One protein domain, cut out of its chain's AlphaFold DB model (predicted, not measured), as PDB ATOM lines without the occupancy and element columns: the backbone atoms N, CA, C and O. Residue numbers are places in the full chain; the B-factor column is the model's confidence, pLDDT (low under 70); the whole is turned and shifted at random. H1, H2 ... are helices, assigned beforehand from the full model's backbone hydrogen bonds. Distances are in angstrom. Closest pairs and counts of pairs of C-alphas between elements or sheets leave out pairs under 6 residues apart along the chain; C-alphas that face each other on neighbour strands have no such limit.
ATOM      1  N   ARG A  68     137.236 104.078 128.127       83.31
ATOM      2  CA  ARG A  68     136.163 103.699 127.187       83.31
ATOM      3  C   ARG A  68     135.480 104.913 126.545       83.31
ATOM      4  O   ARG A  68     135.261 104.917 125.338       83.31
ATOM      5  N   ASP A  69     135.147 105.930 127.338       82.06
ATOM      6  CA  ASP A  69     134.472 107.133 126.835       82.06
ATOM      7  C   ASP A  69     135.396 107.946 125.932       82.06
ATOM      8  O   ASP A  69     134.954 108.483 124.920       82.06
ATOM      9  N   ARG A  70     136.686 107.994 126.269       86.38
ATOM     10  CA  ARG A  70     137.717 108.629 125.449       86.38
ATOM     11  C   ARG A  70     137.894 107.917 124.112       86.38
ATOM     12  O   ARG A  70     137.735 108.552 123.082       86.38
ATOM     13  N   GLU A  71     138.096 106.599 124.127       87.38
ATOM     14  CA  GLU A  71     138.216 105.769 122.918       87.38
ATOM     15  C   GLU A  71     136.985 105.917 122.003       87.38
ATOM     16  O   GLU A  71     137.094 105.935 120.774       87.38
ATOM     17  N   ARG A  72     135.785 106.016 122.593       83.06
ATOM     18  CA  ARG A  72     134.532 106.257 121.864       83.06
ATOM     19  C   ARG A  72     134.527 107.639 121.205       83.06
ATOM     20  O   ARG A  72     134.156 107.732 120.036       83.06
ATOM     21  N   ARG A  73     134.952 108.682 121.925       85.75
ATOM     22  CA  ARG A  73     135.059 110.052 121.396       85.75
ATOM     23  C   ARG A  73     136.123 110.148 120.299       85.75
ATOM     24  O   ARG A  73     135.813 110.621 119.224       85.75
ATOM     25  N   GLU A  74     137.275 109.503 120.455       87.69
ATOM     26  CA  GLU A  74     138.305 109.434 119.403       87.69
ATOM     27  C   GLU A  74     137.825 108.733 118.116       87.69
ATOM     28  O   GLU A  74     138.259 109.049 117.007       87.69
ATOM     29  N   LYS A  75     136.951 107.720 118.218       86.94
ATOM     30  CA  LYS A  75     136.331 107.083 117.034       86.94
ATOM     31  C   LYS A  75     135.363 108.029 116.330       86.94
ATOM     32  O   LYS A  75     135.295 108.030 115.101       86.94
ATOM     33  N   VAL A  76     134.629 108.806 117.119       85.19
ATOM     34  CA  VAL A  76     133.752 109.874 116.652       85.19
ATOM     35  C   VAL A  76     134.563 110.967 115.947       85.19
ATOM     36  O   VAL A  76     134.259 111.270 114.797       85.19
ATOM     37  N   ASP A  77     135.637 111.461 116.563       87.62
ATOM     38  CA  ASP A  77     136.495 112.512 116.003       87.62
ATOM     39  C   ASP A  77     137.097 112.073 114.674       87.62
ATOM     40  O   ASP A  77     137.046 112.798 113.686       87.62
ATOM     41  N   ARG A  78     137.587 110.830 114.606       87.56
ATOM     42  CA  ARG A  78     138.079 110.258 113.350       87.56
ATOM     43  C   ARG A  78     136.991 110.183 112.289       87.56
ATOM     44  O   ARG A  78     137.259 110.459 111.127       87.56
ATOM     45  N   ALA A  79     135.766 109.807 112.657       85.56
ATOM     46  CA  ALA A  79     134.655 109.776 111.710       85.56
ATOM     47  C   ALA A  79     134.258 111.182 111.227       85.56
ATOM     48  O   ALA A  79     133.930 111.317 110.049       85.56
ATOM     49  N   MET A  80     134.326 112.200 112.095       84.88
ATOM     50  CA  MET A  80     134.161 113.612 111.723       84.88
ATOM     51  C   MET A  80     135.248 114.076 110.770       84.88
ATOM     52  O   MET A  80     134.923 114.603 109.717       84.88
ATOM     53  N   ALA A  81     136.514 113.846 111.117       86.19
ATOM     54  CA  ALA A  81     137.653 114.267 110.315       86.19
ATOM     55  C   ALA A  81     137.577 113.674 108.903       86.19
ATOM     56  O   ALA A  81     137.634 114.413 107.928       86.19
ATOM     57  N   THR A  82     137.305 112.367 108.789       85.44
ATOM     58  CA  THR A  82     137.088 111.729 107.481       85.44
ATOM     59  C   THR A  82     135.929 112.371 106.717       85.44
ATOM     60  O   THR A  82     135.984 112.482 105.502       85.44
ATOM     61  N   PHE A  83     134.843 112.755 107.390       84.19
ATOM     62  CA  PHE A  83     133.724 113.398 106.706       84.19
ATOM     63  C   PHE A  83     134.083 114.794 106.201       84.19
ATOM     64  O   PHE A  83     133.774 115.093 105.053       84.19
ATOM     65  N   GLU A  84     134.759 115.606 107.016       84.06
ATOM     66  CA  GLU A  84     135.212 116.945 106.626       84.06
ATOM     67  C   GLU A  84     136.223 116.898 105.467       84.06
ATOM     68  O   GLU A  84     136.136 117.725 104.566       84.06
ATOM     69  N   GLU A  85     137.110 115.898 105.407       83.75
ATOM     70  CA  GLU A  85     138.063 115.723 104.294       83.75
ATOM     71  C   GLU A  85     137.382 115.536 102.928       83.75
ATOM     72  O   GLU A  85     137.852 116.058 101.919       83.75
ATOM     73  N   PHE A  86     136.262 114.808 102.877       79.19
ATOM     74  CA  PHE A  86     135.508 114.581 101.637       79.19
ATOM     75  C   PHE A  86     134.295 115.508 101.496       79.19
ATOM     76  O   PHE A  86     133.482 115.330 100.581       79.19
ATOM     77  N   ARG A  87     134.148 116.490 102.394       79.56
ATOM     78  CA  ARG A  87     133.067 117.475 102.373       79.56
ATOM     79  C   ARG A  87     133.325 118.496 101.267       79.56
ATOM     80  O   ARG A  87     133.816 119.595 101.494       79.56
ATOM     81  N   GLY A  88     132.980 118.112 100.043       76.69
ATOM     82  CA  GLY A  88     132.903 119.025  98.908       76.69
ATOM     83  C   GLY A  88     131.642 119.906  98.943       76.69
ATOM     84  O   GLY A  88     130.764 119.705  99.787       76.69
ATOM     85  N   PRO A  89     131.501 120.850  97.992       76.75
ATOM     86  CA  PRO A  89     130.323 121.721  97.878       76.75
ATOM     87  C   PRO A  89     129.016 120.951  97.631       76.75
ATOM     88  O   PRO A  89     127.940 121.453  97.946       76.75
ATOM     89  N   TYR A  90     129.104 119.720  97.120       79.50
ATOM     90  CA  TYR A  90     127.959 118.846  96.895       79.50
ATOM     91  C   TYR A  90     128.189 117.494  97.567       79.50
ATOM     92  O   TYR A  90     129.097 116.746  97.206       79.50
ATOM     93  N   LEU A  91     127.343 117.183  98.547       84.38
ATOM     94  CA  LEU A  91     127.299 115.887  99.213       84.38
ATOM     95  C   LEU A  91     126.178 115.048  98.611       84.38
ATOM     96  O   LEU A  91     125.030 115.483  98.534       84.38
ATOM     97  N   THR A  92     126.488 113.812  98.236       86.69
ATOM     98  CA  THR A  92     125.457 112.857  97.822       86.69
ATOM     99  C   THR A  92     124.748 112.271  99.044       86.69
ATOM    100  O   THR A  92     125.367 112.003 100.080       86.69
ATOM    101  N   SER A  93     123.456 111.960  98.910       86.06
ATOM    102  CA  SER A  93     122.681 111.277  99.959       86.06
ATOM    103  C   SER A  93     123.315 109.947 100.386       86.06
ATOM    104  O   SER A  93     123.230 109.552 101.547       86.06
ATOM    105  N   MET A  94     124.012 109.267  99.469       86.00
ATOM    106  CA  MET A  94     124.753 108.041  99.763       86.00
ATOM    107  C   MET A  94     125.936 108.290 100.712       86.00
ATOM    108  O   MET A  94     126.120 107.529 101.668       86.00
ATOM    109  N   GLN A  95     126.726 109.346 100.479       83.94
ATOM    110  CA  GLN A  95     127.843 109.729 101.353       83.94
ATOM    111  C   GLN A  95     127.338 110.104 102.747       83.94
ATOM    112  O   GLN A  95     127.833 109.568 103.743       83.94
ATOM    113  N   VAL A  96     126.286 110.927 102.811       86.44
ATOM    114  CA  VAL A  96     125.633 111.309 104.071       86.44
ATOM    115  C   VAL A  96     125.108 110.074 104.803       86.44
ATOM    116  O   VAL A  96     125.394 109.890 105.981       86.44
ATOM    117  N   GLY A  97     124.420 109.159 104.115       87.62
ATOM    118  CA  GLY A  97     123.882 107.941 104.728       87.62
ATOM    119  C   GLY A  97     124.955 106.955 105.211       87.62
ATOM    120  O   GLY A  97     124.765 106.255 106.211       87.62
ATOM    121  N   ARG A  98     126.105 106.863 104.527       86.31
ATOM    122  CA  ARG A  98     127.239 106.034 104.974       86.31
ATOM    123  C   ARG A  98     127.878 106.613 106.238       86.31
ATOM    124  O   ARG A  98     128.132 105.863 107.180       86.31
ATOM    125  N   TYR A  99     128.087 107.923 106.270       86.50
ATOM    126  CA  TYR A  99     128.590 108.639 107.440       86.50
ATOM    127  C   TYR A  99     127.615 108.552 108.628       86.50
ATOM    128  O   TYR A  99     128.013 108.111 109.706       86.50
ATOM    129  N   LEU A 100     126.326 108.803 108.362       85.94
ATOM    130  CA  LEU A 100     125.140 108.520 109.182       85.94
ATOM    131  C   LEU A 100     125.285 107.249 110.022       85.94
ATOM    132  O   LEU A 100     125.352 107.235 111.253       85.94
ATOM    133  N   ARG A 101     125.382 106.139 109.288       86.44
ATOM    134  CA  ARG A 101     125.480 104.790 109.847       86.44
ATOM    135  C   ARG A 101     126.775 104.561 110.621       86.44
ATOM    136  O   ARG A 101     126.753 103.849 111.621       86.44
ATOM    137  N   LYS A 102     127.898 105.137 110.181       84.50
ATOM    138  CA  LYS A 102     129.180 105.020 110.893       84.50
ATOM    139  C   LYS A 102     129.120 105.729 112.247       84.50
ATOM    140  O   LYS A 102     129.504 105.127 113.244       84.50
ATOM    141  N   LEU A 103     128.580 106.947 112.295       83.00
ATOM    142  CA  LEU A 103     128.393 107.685 113.545       83.00
ATOM    143  C   LEU A 103     127.381 107.035 114.473       83.00
ATOM    144  O   LEU A 103     127.621 106.972 115.678       83.00
ATOM    145  N   SER A 104     126.281 106.517 113.928       82.69
ATOM    146  CA  SER A 104     125.260 105.822 114.713       82.69
ATOM    147  C   SER A 104     125.866 104.694 115.557       82.69
ATOM    148  O   SER A 104     125.586 104.619 116.747       82.69
ATOM    149  N   LYS A 105     126.810 103.915 115.009       80.94
ATOM    150  CA  LYS A 105     127.513 102.844 115.747       80.94
ATOM    151  C   LYS A 105     128.313 103.327 116.955       80.94
ATOM    152  O   LYS A 105     128.556 102.554 117.873       80.94
ATOM    153  N   TYR A 106     128.791 104.568 116.930       77.62
ATOM    154  CA  TYR A 106     129.564 105.143 118.028       77.62
ATOM    155  C   TYR A 106     128.700 105.993 118.956       77.62
ATOM    156  O   TYR A 106     129.133 106.324 120.053       77.62
ATOM    157  N   THR A 107     127.496 106.373 118.539       71.06
ATOM    158  CA  THR A 107     126.604 107.268 119.288       71.06
ATOM    159  C   THR A 107     125.419 106.535 119.914       71.06
ATOM    160  O   THR A 107     124.879 107.050 120.888       71.06
ATOM    161  N   SER A 108     125.073 105.328 119.453       66.00
ATOM    162  CA  SER A 108     124.027 104.506 120.061       66.00
ATOM    163  C   SER A 108     124.463 103.916 121.408       66.00
ATOM    164  O   SER A 108     125.591 103.454 121.584       66.00
TER     165      SER A 108
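Overview. This is residues 68 to 108 of the 112 residues of an uncharacterized protein of Strongylus vulgaris (UniProt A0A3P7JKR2). Two nearly straight helices, H1 and H2, lie side by side and run opposite ways as a helical hairpin, with a loop at one end of which residues 88 to 92 stick out. With the link and residue 108 included, the whole is flat, its C-alphas spanning 35 by 18 by 7 A along their three main axes. The printed part has 41 residues with two named helices, H1 then H2, and no named strand, and its class is all helix. It is only just loose, close to compact, with a radius of gyration of the C-alphas of 11.0 A.

Along the chain. H1, residues 68 to 85, begins at C-alpha 68 at (136.163, 103.699, 127.187) and is 25.9 A long from first to last C-alpha. H2, residues 93 to 107, is 20.1 A long and ends at C-alpha 107 at (126.604, 107.268, 119.288).

Arrangement. H1 and H2 touch, their closest C-alphas being those of Arg 72 and Tyr 106, 6.4 A apart. They form a hairpin at a shallow tilt of 13 degrees, opposite ways. Every O i to N i+4 pair in H1 is within hydrogen-bond range, and 10 of 11 in H2.

Size, cuts and confidence. The C-alphas of Arg 68 and Pro 89, the two farthest apart, are 34.9 A apart. The link of 7 residues is short, and residues 88 to 94, of which 93 and 94 belong to H2, stand free. The printed part has no cut. Its mean pLDDT is 83.4, and residue 108 is under 70.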